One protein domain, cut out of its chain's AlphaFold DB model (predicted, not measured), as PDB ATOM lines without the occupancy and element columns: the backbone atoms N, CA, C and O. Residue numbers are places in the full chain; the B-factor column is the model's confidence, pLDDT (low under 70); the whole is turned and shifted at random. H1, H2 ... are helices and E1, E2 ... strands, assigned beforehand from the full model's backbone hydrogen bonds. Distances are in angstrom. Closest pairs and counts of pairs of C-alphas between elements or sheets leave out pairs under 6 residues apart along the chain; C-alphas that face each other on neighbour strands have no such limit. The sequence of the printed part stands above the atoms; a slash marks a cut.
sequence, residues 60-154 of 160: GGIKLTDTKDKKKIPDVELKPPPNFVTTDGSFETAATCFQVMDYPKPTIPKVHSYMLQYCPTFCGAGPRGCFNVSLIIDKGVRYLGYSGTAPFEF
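What this domain is: This is residues 60 to 154 of the 160 residues of an uncharacterized protein of Mikania micrantha (UniProt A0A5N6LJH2). With little regular structure, a long stretch without named elements, residues 60 to 97, leads into two hairpins, E1 with E2 and E3 with E4, joined in one sheet curled like part of a barrel. The printed part has 95 residues, 28 in named elements, mostly strand: E1, E2, H1, E3, E4. The sheet's order is E1 E2 E3 E4, antiparallel. It is only just compact, close to loose: radius of gyration of the C-alphas 14.5 A, spans 43 by 34 by 21 A.

Where its parts are: E1, residues 98 to 102, begins at C-alpha 98 (198.711, 171.897, 208.216); E2 is residues 114 to 118; each is 13.5 A long. H1, residues 120 to 123, is 5.8 A, E3, residues 131 to 138, 19.5 A, and E4, residues 141 to 146, 15.5 A, ending at (209.497, 171.056, 212.516).

How they stand to each other: Within hydrogen-bond range are N 99 and O 117 of E1 and E2, 2.9 A, N 131 and O 118 of E3 and E2, 2.8 A, and N 136 and O 143 of E3 and E4, 2.8 A. E3 bends by 53 degrees at residue 135. H1 only grazes the sheet and is too short for an O i to N i+4 pair.

The domain as a whole: The farthest C-alphas, Glu 77 and Lys 110, are 45.4 A apart. The printed part has no cut; E1 to E2 is a long link. Residues 73 to 80 have pLDDT under 70.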
ATOM      1  N   GLY A  60     203.579 182.939 226.733       86.44
ATOM      2  CA  GLY A  60     202.409 183.586 226.132       86.44
ATOM      3  C   GLY A  60     201.875 182.853 224.898       86.44
ATOM      4  O   GLY A  60     202.458 181.869 224.440       86.44
ATOM      5  N   GLY A  61     200.767 183.362 224.352       88.31
ATOM      6  CA  GLY A  61     200.213 182.899 223.079       88.31
ATOM      7  C   GLY A  61     201.168 183.096 221.895       88.31
ATOM      8  O   GLY A  61     202.135 183.858 221.968       88.31
ATOM      9  N   ILE A  62     200.880 182.403 220.796       92.00
ATOM     10  CA  ILE A  62     201.609 182.544 219.534       92.00
ATOM     11  C   ILE A  62     201.412 183.968 219.003       92.00
ATOM     12  O   ILE A  62     200.297 184.491 218.988       92.00
ATOM     13  N   LYS A  63     202.502 184.592 218.552       92.25
ATOM     14  CA  LYS A  63     202.506 185.946 217.995       92.25
ATOM     15  C   LYS A  63     203.337 185.993 216.716       92.25
ATOM     16  O   LYS A  63     204.378 185.347 216.630       92.25
ATOM     17  N   LEU A  64     202.894 186.801 215.756       89.44
ATOM     18  CA  LEU A  64     203.671 187.134 214.564       89.44
ATOM     19  C   LEU A  64     204.817 188.095 214.908       89.44
ATOM     20  O   LEU A  64     204.646 189.035 215.688       89.44
ATOM     21  N   THR A  65     205.983 187.862 214.311       85.50
ATOM     22  CA  THR A  65     207.148 188.748 214.397       85.50
ATOM     23  C   THR A  65     207.765 188.904 213.014       85.50
ATOM     24  O   THR A  65     207.991 187.918 212.321       85.50
ATOM     25  N   ASP A  66     208.057 190.143 212.633       81.38
ATOM     26  CA  ASP A  66     208.827 190.502 211.436       81.38
ATOM     27  C   ASP A  66     210.315 190.704 211.764       81.38
ATOM     28  O   ASP A  66     211.089 191.174 210.936       81.38
ATOM     29  N   THR A  67     210.714 190.411 213.003       74.94
ATOM     30  CA  THR A  67     212.041 190.698 213.538       74.94
ATOM     31  C   THR A  67     212.727 189.404 213.968       74.94
ATOM     32  O   THR A  67     212.184 188.628 214.762       74.94
ATOM     33  N   LYS A  68     213.956 189.195 213.488       76.50
ATOM     34  CA  LYS A  68     214.875 188.131 213.910       76.50
ATOM     35  C   LYS A  68     216.252 188.740 214.145       76.50
ATOM     36  O   LYS A  68     216.684 189.606 213.396       76.50
ATOM     37  N   ASP A  69     216.943 188.335 215.210       75.69
ATOM     38  CA  ASP A  69     218.277 188.869 215.539       75.69
ATOM     39  C   ASP A  69     218.335 190.402 215.683       75.69
ATOM     40  O   ASP A  69     219.331 191.032 215.332       75.69
ATOM     41  N   LYS A  70     217.256 191.014 216.195       73.50
ATOM     42  CA  LYS A  70     217.066 192.480 216.280       73.50
ATOM     43  C   LYS A  70     217.083 193.203 214.924       73.50
ATOM     44  O   LYS A  70     217.139 194.429 214.890       73.50
ATOM     45  N   LYS A  71     217.016 192.467 213.817       73.00
ATOM     46  CA  LYS A  71     216.841 193.005 212.472       73.00
ATOM     47  C   LYS A  71     215.415 192.722 212.032       73.00
ATOM     48  O   LYS A  71     214.919 191.612 212.236       73.00
ATOM     49  N   LYS A  72     214.762 193.705 211.406       74.88
ATOM     50  CA  LYS A  72     213.619 193.379 210.550       74.88
ATOM     51  C   LYS A  72     214.102 192.345 209.543       74.88
ATOM     52  O   LYS A  72     215.248 192.424 209.106       74.88
ATOM     53  N   ILE A  73     213.268 191.373 209.233       68.00
ATOM     54  CA  ILE A  73     213.483 190.457 208.130       68.00
ATOM     55  C   ILE A  73     213.000 191.233 206.901       68.00
ATOM     56  O   ILE A  73     211.791 191.278 206.674       68.00
ATOM     57  N   PRO A  74     213.867 191.943 206.145       60.72
ATOM     58  CA  PRO A  74     213.468 192.323 204.807       60.72
ATOM     59  C   PRO A  74     213.238 191.018 204.049       60.72
ATOM     60  O   PRO A  74     214.023 190.076 204.179       60.72
ATOM     61  N   ASP A  75     212.181 191.003 203.250       57.25
ATOM     62  CA  ASP A  75     211.715 189.897 202.404       57.25
ATOM     63  C   ASP A  75     212.838 189.224 201.565       57.25
ATOM     64  O   ASP A  75     212.710 188.103 201.084       57.25
ATOM     65  N   VAL A  76     214.007 189.866 201.427       56.56
ATOM     66  CA  VAL A  76     215.066 189.462 200.492       56.56
ATOM     67  C   VAL A  76     216.355 188.933 201.148       56.56
ATOM     68  O   VAL A  76     217.016 188.086 200.550       56.56
ATOM     69  N   GLU A  77     216.740 189.364 202.357       57.25
ATOM     70  CA  GLU A  77     218.124 189.141 202.850       57.25
ATOM     71  C   GLU A  77     218.251 188.128 204.004       57.25
ATOM     72  O   GLU A  77     219.314 187.547 204.218       57.25
ATOM     73  N   LEU A  78     217.162 187.839 204.719       60.16
ATOM     74  CA  LEU A  78     217.137 186.884 205.830       60.16
ATOM     75  C   LEU A  78     216.054 185.839 205.582       60.16
ATOM     76  O   LEU A  78     214.980 185.883 206.175       60.16
ATOM     77  N   LYS A  79     216.330 184.866 204.708       64.50
ATOM     78  CA  LYS A  79     215.432 183.714 204.587       64.50
ATOM     79  C   LYS A  79     215.411 182.971 205.929       64.50
ATOM     80  O   LYS A  79     216.480 182.580 206.415       64.50
ATOM     81  N   PRO A  80     214.239 182.794 206.560       66.88
ATOM     82  CA  PRO A  80     214.141 181.968 207.752       66.88
ATOM     83  C   PRO A  80     214.603 180.539 207.421       66.88
ATOM     84  O   PRO A  80     214.511 180.117 206.263       66.88
ATOM     85  N   PRO A  81     215.121 179.784 208.406       76.31
ATOM     86  CA  PRO A  81     215.462 178.386 208.186       76.31
ATOM     87  C   PRO A  81     214.261 177.633 207.593       76.31
ATOM     88  O   PRO A  81     213.130 177.889 208.012       76.31
ATOM     89  N   PRO A  82     214.477 176.692 206.656       77.06
ATOM     90  CA  PRO A  82     213.399 176.068 205.880       77.06
ATOM     91  C   PRO A  82     212.400 175.283 206.737       77.06
ATOM     92  O   PRO A  82     211.322 174.937 206.271       77.06
ATOM     93  N   ASN A  83     212.762 174.987 207.984       87.50
ATOM     94  CA  ASN A  83     211.931 174.243 208.907       87.50
ATOM     95  C   ASN A  83     211.098 175.109 209.859       87.50
ATOM     96  O   ASN A  83     210.383 174.557 210.692       87.50
ATOM     97  N   PHE A  84     211.195 176.437 209.771       90.81
ATOM     98  CA  PHE A  84     210.396 177.359 210.577       90.81
ATOM     99  C   PHE A  84     209.025 177.561 209.929       90.81
ATOM    100  O   PHE A  84     208.899 177.586 208.709       90.81
ATOM    101  N   VAL A  85     207.993 177.742 210.752       92.50
ATOM    102  CA  VAL A  85     206.674 178.171 210.280       92.50
ATOM    103  C   VAL A  85     206.712 179.680 210.057       92.50
ATOM    104  O   VAL A  85     207.051 180.439 210.968       92.50
ATOM    105  N   THR A  86     206.363 180.108 208.848       91.56
ATOM    106  CA  THR A  86     206.381 181.509 208.406       91.56
ATOM    107  C   THR A  86     205.031 181.900 207.809       91.56
ATOM    108  O   THR A  86     204.177 181.046 207.571       91.56
ATOM    109  N   THR A  87     204.828 183.195 207.576       89.88
ATOM    110  CA  THR A  87     203.670 183.726 206.840       89.88
ATOM    111  C   THR A  87     204.027 183.983 205.371       89.88
ATOM    112  O   THR A  87     205.085 183.549 204.919       89.88
ATOM    113  N   ASP A  88     203.128 184.636 204.632       88.19
ATOM    114  CA  ASP A  88     203.248 184.989 203.204       88.19
ATOM    115  C   ASP A  88     203.218 183.809 202.217       88.19
ATOM    116  O   ASP A  88     203.468 183.964 201.025       88.19
ATOM    117  N   GLY A  89     202.838 182.619 202.692       86.06
ATOM    118  CA  GLY A  89     202.531 181.478 201.831       86.06
ATOM    119  C   GLY A  89     201.160 181.594 201.155       86.06
ATOM    120  O   GLY A  89     200.229 182.191 201.697       86.06
ATOM    121  N   SER A  90     201.010 180.961 199.990       89.75
ATOM    122  CA  SER A  90     199.724 180.858 199.290       89.75
ATOM    123  C   SER A  90     198.771 179.883 199.982       89.75
ATOM    124  O   SER A  90     199.186 178.830 200.475       89.75
ATOM    125  N   PHE A  91     197.476 180.194 199.967       87.75
ATOM    126  CA  PHE A  91     196.432 179.270 200.414       87.75
ATOM    127  C   PHE A  91     196.357 178.029 199.517       87.75
ATOM    128  O   PHE A  91     196.720 178.086 198.345       87.75
ATOM    129  N   GLU A  92     195.880 176.917 200.084       85.81
ATOM    130  CA  GLU A  92     195.586 175.676 199.348       85.81
ATOM    131  C   GLU A  92     196.799 175.073 198.612       85.81
ATOM    132  O   GLU A  92     196.673 174.492 197.537       85.81
ATOM    133  N   THR A  93     197.998 175.178 199.199       89.75
ATOM    134  CA  THR A  93     199.213 174.570 198.635       89.75
ATOM    135  C   THR A  93     199.821 173.530 199.569       89.75
ATOM    136  O   THR A  93     199.650 173.572 200.787       89.75
ATOM    137  N   ALA A  94     200.620 172.614 199.014       88.06
ATOM    138  CA  ALA A  94     201.392 171.653 199.806       88.06
ATOM    139  C   ALA A  94     202.340 172.337 200.818       88.06
ATOM    140  O   ALA A  94     202.602 171.796 201.892       88.06
ATOM    141  N   ALA A  95     202.831 173.543 200.510       87.69
ATOM    142  CA  ALA A  95     203.700 174.317 201.397       87.69
ATOM    143  C   ALA A  95     202.971 174.866 202.637       87.69
ATOM    144  O   ALA A  95     203.606 175.087 203.664       87.69
ATOM    145  N   THR A  96     201.650 175.040 202.568       91.81
ATOM    146  CA  THR A  96     200.811 175.618 203.634       91.81
ATOM    147  C   THR A  96     199.827 174.609 204.232       91.81
ATOM    148  O   THR A  96     198.883 174.981 204.927       91.81
ATOM    149  N   CYS A  97     200.057 173.315 203.994       92.25
ATOM    150  CA  CYS A  97     199.179 172.235 204.428       92.25
ATOM    151  C   CYS A  97     199.470 171.819 205.875       92.25
ATOM    152  O   CYS A  97     200.426 171.085 206.146       92.25
ATOM    153  N   PHE A  98     198.635 172.274 206.807       93.81
ATOM    154  CA  PHE A  98     198.711 171.897 208.216       93.81
ATOM    155  C   PHE A  98     197.460 171.145 208.662       93.81
ATOM    156  O   PHE A  98     196.364 171.394 208.167       93.81
ATOM    157  N   GLN A  99     197.619 170.273 209.655       92.62
ATOM    158  CA  GLN A  99     196.505 169.648 210.359       92.62
ATOM    159  C   GLN A  99     196.637 169.811 211.871       92.62
ATOM    160  O   GLN A  99     197.740 169.791 212.428       92.62
ATOM    161  N   VAL A 100     195.488 169.943 212.528       94.88
ATOM    162  CA  VAL A 100     195.353 169.962 213.985       94.88
ATOM    163  C   VAL A 100     195.034 168.548 214.451       94.88
ATOM    164  O   VAL A 100     194.113 167.915 213.940       94.88
ATOM    165  N   MET A 101     195.793 168.053 215.424       94.62
ATOM    166  CA  MET A 101     195.653 166.702 215.967       94.62
ATOM    167  C   MET A 101     195.514 166.766 217.481       94.62
ATOM    168  O   MET A 101     196.156 167.605 218.110       94.62
ATOM    169  N   ASP A 102     194.733 165.863 218.075       95.25
ATOM    170  CA  ASP A 102     194.695 165.710 219.532       95.25
ATOM    171  C   ASP A 102     196.100 165.448 220.077       95.25
ATOM    172  O   ASP A 102     196.876 164.670 219.506       95.25
ATOM    173  N   TYR A 103     196.434 166.093 221.191       94.94
ATOM    174  CA  TYR A 103     197.702 165.844 221.853       94.94
ATOM    175  C   TYR A 103     197.640 164.488 222.584       94.94
ATOM    176  O   TYR A 103     196.787 164.316 223.455       94.94
ATOM    177  N   PRO A 104     198.525 163.510 222.294       91.88
ATOM    178  CA  PRO A 104     198.366 162.136 222.794       91.88
ATOM    179  C   PRO A 104     198.372 161.985 224.320       91.88
ATOM    180  O   PRO A 104     197.854 161.004 224.850       91.88
ATOM    181  N   LYS A 105     199.012 162.919 225.032       92.31
ATOM    182  CA  LYS A 105     199.118 162.922 226.496       92.31
ATOM    183  C   LYS A 105     198.857 164.336 227.021       92.31
ATOM    184  O   LYS A 105     199.832 165.031 227.310       92.31
ATOM    185  N   PRO A 106     197.585 164.772 227.092       92.81
ATOM    186  CA  PRO A 106     197.236 166.120 227.521       92.81
ATOM    187  C   PRO A 106     197.854 166.449 228.876       92.81
ATOM    188  O   PRO A 106     197.748 165.667 229.824       92.81
ATOM    189  N   THR A 107     198.458 167.628 228.989       93.88
ATOM    190  CA  THR A 107     198.991 168.143 230.251       93.88
ATOM    191  C   THR A 107     197.879 168.284 231.299       93.88
ATOM    192  O   THR A 107     198.119 168.068 232.487       93.88
ATOM    193  N   ILE A 108     196.655 168.613 230.870       92.25
ATOM    194  CA  ILE A 108     195.463 168.655 231.723       92.25
ATOM    195  C   ILE A 108     194.420 167.684 231.137       92.25
ATOM    196  O   ILE A 108     193.842 167.993 230.098       92.25
ATOM    197  N   PRO A 109     194.122 166.540 231.788       90.75
ATOM    198  CA  PRO A 109     193.310 165.468 231.196       90.75
ATOM    199  C   PRO A 109     191.897 165.852 230.735       90.75
ATOM    200  O   PRO A 109     191.337 165.187 229.874       90.75
ATOM    201  N   LYS A 110     191.302 166.896 231.326       90.44
ATOM    202  CA  LYS A 110     189.940 167.362 231.005       90.44
ATOM    203  C   LYS A 110     189.907 168.564 230.057       90.44
ATOM    204  O   LYS A 110     188.834 169.103 229.816       90.44
ATOM    205  N   VAL A 111     191.061 169.016 229.576       91.94
ATOM    206  CA  VAL A 111     191.158 170.150 228.654       91.94
ATOM    207  C   VAL A 111     191.559 169.622 227.288       91.94
ATOM    208  O   VAL A 111     192.583 168.952 227.145       91.94
ATOM    209  N   HIS A 112     190.752 169.953 226.283       94.81
ATOM    210  CA  HIS A 112     191.091 169.682 224.896       94.81
ATOM    211  C   HIS A 112     192.364 170.444 224.520       94.81
ATOM    212  O   HIS A 112     192.420 171.672 224.589       94.81
ATOM    213  N   SER A 113     193.402 169.693 224.167       96.62
ATOM    214  CA  SER A 113     194.714 170.209 223.795       96.62
ATOM    215  C   SER A 113     195.216 169.481 222.559       96.62
ATOM    216  O   SER A 113     194.881 168.321 222.308       96.62
ATOM    217  N   TYR A 114     196.004 170.196 221.770       97.31
ATOM    218  CA  TYR A 114     196.303 169.834 220.398       97.31
ATOM    219  C   TYR A 114     197.784 169.987 220.085       97.31
ATOM    220  O   TYR A 114     198.527 170.676 220.783       97.31
ATOM    221  N   MET A 115     198.191 169.359 218.989       96.00
ATOM    222  CA  MET A 115     199.441 169.616 218.286       96.00
ATOM    223  C   MET A 115     199.170 169.958 216.824       96.00
ATOM    224  O   MET A 115     198.148 169.573 216.252       96.00
ATOM    225  N   LEU A 116     200.128 170.651 216.212       95.62
ATOM    226  CA  LEU A 116     200.102 170.999 214.798       95.62
ATOM    227  C   LEU A 116     201.056 170.074 214.045       95.62
ATOM    228  O   LEU A 116     202.185 169.834 214.486       95.62
ATOM    229  N   GLN A 117     200.615 169.573 212.898       95.00
ATOM    230  CA  GLN A 117     201.455 168.819 211.976       95.00
ATOM    231  C   GLN A 117     201.472 169.487 210.607       95.00
ATOM    232  O   GLN A 117     200.439 169.934 210.119       95.00
ATOM    233  N   TYR A 118     202.647 169.529 209.988       93.94
ATOM    234  CA  TYR A 118     202.843 169.947 208.605       93.94
ATOM    235  C   TYR A 118     202.796 168.717 207.692       93.94
ATOM    236  O   TYR A 118     203.582 167.791 207.885       93.94
ATOM    237  N   CYS A 119     201.877 168.685 206.728       93.00
ATOM    238  CA  CYS A 119     201.512 167.478 205.981       93.00
ATOM    239  C   CYS A 119     201.388 167.737 204.467       93.00
ATOM    240  O   CYS A 119     200.283 167.704 203.923       93.00
ATOM    241  N   PRO A 120     202.498 167.954 203.744       91.50
ATOM    242  CA  PRO A 120     202.466 168.408 202.348       91.50
ATOM    243  C   PRO A 120     201.660 167.517 201.408       91.50
ATOM    244  O   PRO A 120     200.921 168.010 200.559       91.50
ATOM    245  N   THR A 121     201.772 166.198 201.586       90.38
ATOM    246  CA  THR A 121     201.158 165.209 200.692       90.38
ATOM    247  C   THR A 121     199.638 165.176 200.731       90.38
ATOM    248  O   THR A 121     199.037 164.570 199.851       90.38
ATOM    249  N   PHE A 122     199.009 165.796 201.731       87.31
ATOM    250  CA  PHE A 122     197.550 165.863 201.819       87.31
ATOM    251  C   PHE A 122     196.962 166.975 200.943       87.31
ATOM    252  O   PHE A 122     195.814 166.861 200.529       87.31
ATOM    253  N   CYS A 123     197.747 168.011 200.627       87.00
ATOM    254  CA  CYS A 123     197.305 169.135 199.798       87.00
ATOM    255  C   CYS A 123     198.014 169.212 198.433       87.00
ATOM    256  O   CYS A 123     197.711 170.093 197.635       87.00
ATOM    257  N   GLY A 124     198.980 168.335 198.142       86.94
ATOM    258  CA  GLY A 124     199.667 168.322 196.850       86.94
ATOM    259  C   GLY A 124     200.907 167.433 196.822       86.94
ATOM    260  O   GLY A 124     201.055 166.510 197.620       86.94
ATOM    261  N   ALA A 125     201.816 167.698 195.881       84.56
ATOM    262  CA  ALA A 125     203.090 166.988 195.805       84.56
ATOM    263  C   ALA A 125     204.025 167.419 196.949       84.56
ATOM    264  O   ALA A 125     204.202 168.610 197.203       84.56
ATOM    265  N   GLY A 126     204.659 166.458 197.623       83.12
ATOM    266  CA  GLY A 126     205.576 166.748 198.721       83.12
ATOM    267  C   GLY A 126     206.189 165.499 199.356       83.12
ATOM    268  O   GLY A 126     205.925 164.379 198.906       83.12
ATOM    269  N   PRO A 127     207.033 165.674 200.389       83.62
ATOM    270  CA  PRO A 127     207.611 164.559 201.132       83.62
ATOM    271  C   PRO A 127     206.516 163.716 201.787       83.62
ATOM    272  O   PRO A 127     205.575 164.251 202.369       83.62
ATOM    273  N   ARG A 128     206.657 162.387 201.713       85.88
ATOM    274  CA  ARG A 128     205.696 161.464 202.327       85.88
ATOM    275  C   ARG A 128     205.681 161.631 203.842       85.88
ATOM    276  O   ARG A 128     206.706 161.441 204.491       85.88
ATOM    277  N   GLY A 129     204.496 161.898 204.382       87.81
ATOM    278  CA  GLY A 129     204.236 161.923 205.816       87.81
ATOM    279  C   GLY A 129     203.953 163.316 206.365       87.81
ATOM    280  O   GLY A 129     203.808 164.295 205.635       87.81
ATOM    281  N   CYS A 130     203.845 163.363 207.689       92.62
ATOM    282  CA  CYS A 130     203.542 164.557 208.456       92.62
ATOM    283  C   CYS A 130     204.666 164.841 209.448       92.62
ATOM    284  O   CYS A 130     205.186 163.926 210.089       92.62
ATOM    285  N   PHE A 131     205.002 166.115 209.613       93.12
ATOM    286  CA  PHE A 131     206.044 166.578 210.514       93.12
ATOM    287  C   PHE A 131     205.417 167.303 211.697       93.12
ATOM    288  O   PHE A 131     204.687 168.277 211.522       93.12
ATOM    289  N   ASN A 132     205.713 166.838 212.909       95.56
ATOM    290  CA  ASN A 132     205.287 167.515 214.130       95.56
ATOM    291  C   ASN A 132     205.926 168.903 214.216       95.56
ATOM    292  O   ASN A 132     207.145 169.040 214.087       95.56
ATOM    293  N   VAL A 133     205.102 169.915 214.473       95.81
ATOM    294  CA  VAL A 133     205.567 171.271 214.747       95.81
ATOM    295  C   VAL A 133     205.900 171.383 216.234       95.81
ATOM    296  O   VAL A 133     205.091 171.071 217.109       95.81
ATOM    297  N   SER A 134     207.113 171.838 216.513       94.81
ATOM    298  CA  SER A 134     207.718 171.984 217.833       94.81
ATOM    299  C   SER A 134     208.119 173.439 218.092       94.81
ATOM    300  O   SER A 134     208.061 174.292 217.205       94.81
ATOM    301  N   LEU A 135     208.567 173.711 219.321       92.81
ATOM    302  CA  LEU A 135     209.238 174.964 219.667       92.81
ATOM    303  C   LEU A 135     210.740 174.851 219.381       92.81
ATOM    304  O   LEU A 135     211.430 174.031 219.984       92.81
ATOM    305  N   ILE A 136     211.249 175.707 218.501       91.00
ATOM    306  CA  ILE A 136     212.673 175.867 218.207       91.00
ATOM    307  C   ILE A 136     213.175 177.098 218.953       91.00
ATOM    308  O   ILE A 136     212.634 178.191 218.792       91.00
ATOM    309  N   ILE A 137     214.205 176.931 219.778       88.94
ATOM    310  CA  ILE A 137     214.820 178.038 220.510       88.94
ATOM    311  C   ILE A 137     215.989 178.568 219.683       88.94
ATOM    312  O   ILE A 137     216.967 177.856 219.475       88.94
ATOM    313  N   ASP A 138     215.903 179.823 219.254       85.94
ATOM    314  CA  ASP A 138     216.973 180.528 218.552       85.94
ATOM    315  C   ASP A 138     217.255 181.851 219.274       85.94
ATOM    316  O   ASP A 138     216.375 182.699 219.427       85.94
ATOM    317  N   LYS A 139     218.468 181.976 219.829       85.38
ATOM    318  CA  LYS A 139     218.929 183.108 220.663       85.38
ATOM    319  C   LYS A 139     217.928 183.554 221.743       85.38
ATOM    320  O   LYS A 139     217.735 184.743 221.987       85.38
ATOM    321  N   GLY A 140     217.293 182.585 222.403       86.81
ATOM    322  CA  GLY A 140     216.330 182.817 223.486       86.81
ATOM    323  C   GLY A 140     214.905 183.135 223.024       86.81
ATOM    324  O   GLY A 140     214.004 183.207 223.859       86.81
ATOM    325  N   VAL A 141     214.669 183.265 221.717       86.94
ATOM    326  CA  VAL A 141     213.333 183.403 221.129       86.94
ATOM    327  C   VAL A 141     212.818 182.022 220.729       86.94
ATOM    328  O   VAL A 141     213.573 181.181 220.245       86.94
ATOM    329  N   ARG A 142     211.528 181.770 220.959       90.88
ATOM    330  CA  ARG A 142     210.866 180.513 220.595       90.88
ATOM    331  C   ARG A 142     210.110 180.695 219.288       90.88
ATOM    332  O   ARG A 142     209.196 181.511 219.220       90.88
ATOM    333  N   TYR A 143     210.475 179.909 218.290       92.19
ATOM    334  CA  TYR A 143     209.839 179.857 216.982       92.19
ATOM    335  C   TYR A 143     209.081 178.542 216.822       92.19
ATOM    336  O   TYR A 143     209.447 177.533 217.422       92.19
ATOM    337  N   LEU A 144     208.034 178.543 216.004       94.44
ATOM    338  CA  LEU A 144     207.414 177.303 215.553       94.44
ATOM    339  C   LEU A 144     208.222 176.743 214.392       94.44
ATOM    340  O   LEU A 144     208.620 177.482 213.494       94.44
ATOM    341  N   GLY A 145     208.428 175.436 214.386       94.00
ATOM    342  CA  GLY A 145     209.039 174.752 213.260       94.00
ATOM    343  C   GLY A 145     209.068 173.250 213.456       94.00
ATOM    344  O   GLY A 145     208.875 172.763 214.569       94.00
ATOM    345  N   TYR A 146     209.305 172.496 212.391       91.44
ATOM    346  CA  TYR A 146     209.497 171.056 212.516       91.44
ATOM    347  C   TYR A 146     210.968 170.754 212.829       91.44
ATOM    348  O   TYR A 146     211.883 171.198 212.139       91.44
ATOM    349  N   SER A 147     211.223 170.026 213.912       81.75
ATOM    350  CA  SER A 147     212.589 169.719 214.382       81.75
ATOM    351  C   SER A 147     212.792 168.247 214.746       81.75
ATOM    352  O   SER A 147     213.873 167.870 215.187       81.75
ATOM    353  N   GLY A 148     211.755 167.412 214.608       79.44
ATOM    354  CA  GLY A 148     211.770 166.022 215.080       79.44
ATOM    355  C   GLY A 148     211.712 165.878 216.607       79.44
ATOM    356  O   GLY A 148     211.817 164.767 217.117       79.44
ATOM    357  N   THR A 149     211.543 166.981 217.344       85.81
ATOM    358  CA  THR A 149     211.381 166.968 218.806       85.81
ATOM    359  C   THR A 149     209.913 166.821 219.218       85.81
ATOM    360  O   THR A 149     209.028 166.652 218.377       85.81
ATOM    361  N   ALA A 150     209.637 166.884 220.525       91.62
ATOM    362  CA  ALA A 150     208.275 166.833 221.044       91.62
ATOM    363  C   ALA A 150     207.389 167.925 220.402       91.62
ATOM    364  O   ALA A 150     207.828 169.078 220.294       91.62
ATOM    365  N   PRO A 151     206.164 167.590 219.957       95.06
ATOM    366  CA  PRO A 151     205.242 168.572 219.404       95.06
ATOM    367  C   PRO A 151     204.878 169.634 220.443       95.06
ATOM    368  O   PRO A 151     204.807 169.357 221.641       95.06
ATOM    369  N   PHE A 152     204.633 170.858 219.981       94.50
ATOM    370  CA  PHE A 152     204.118 171.915 220.840       94.50
ATOM    371  C   PHE A 152     202.643 171.653 221.164       94.50
ATOM    372  O   PHE A 152     201.806 171.618 220.264       94.50
ATOM    373  N   GLU A 153     202.343 171.474 222.449       95.94
ATOM    374  CA  GLU A 153     200.981 171.327 222.958       95.94
ATOM    375  C   GLU A 153     200.317 172.698 223.158       95.94
ATOM    376  O   GLU A 153     200.840 173.548 223.892       95.94
ATOM    377  N   PHE A 154     199.145 172.901 222.558       96.19
ATOM    378  CA  PHE A 154     198.396 174.153 222.647       96.19
ATOM    379  C   PHE A 154     196.888 173.949 222.812       96.19
ATOM    380  O   PHE A 154     196.358 172.864 222.589       96.19
TER     381      PHE A 154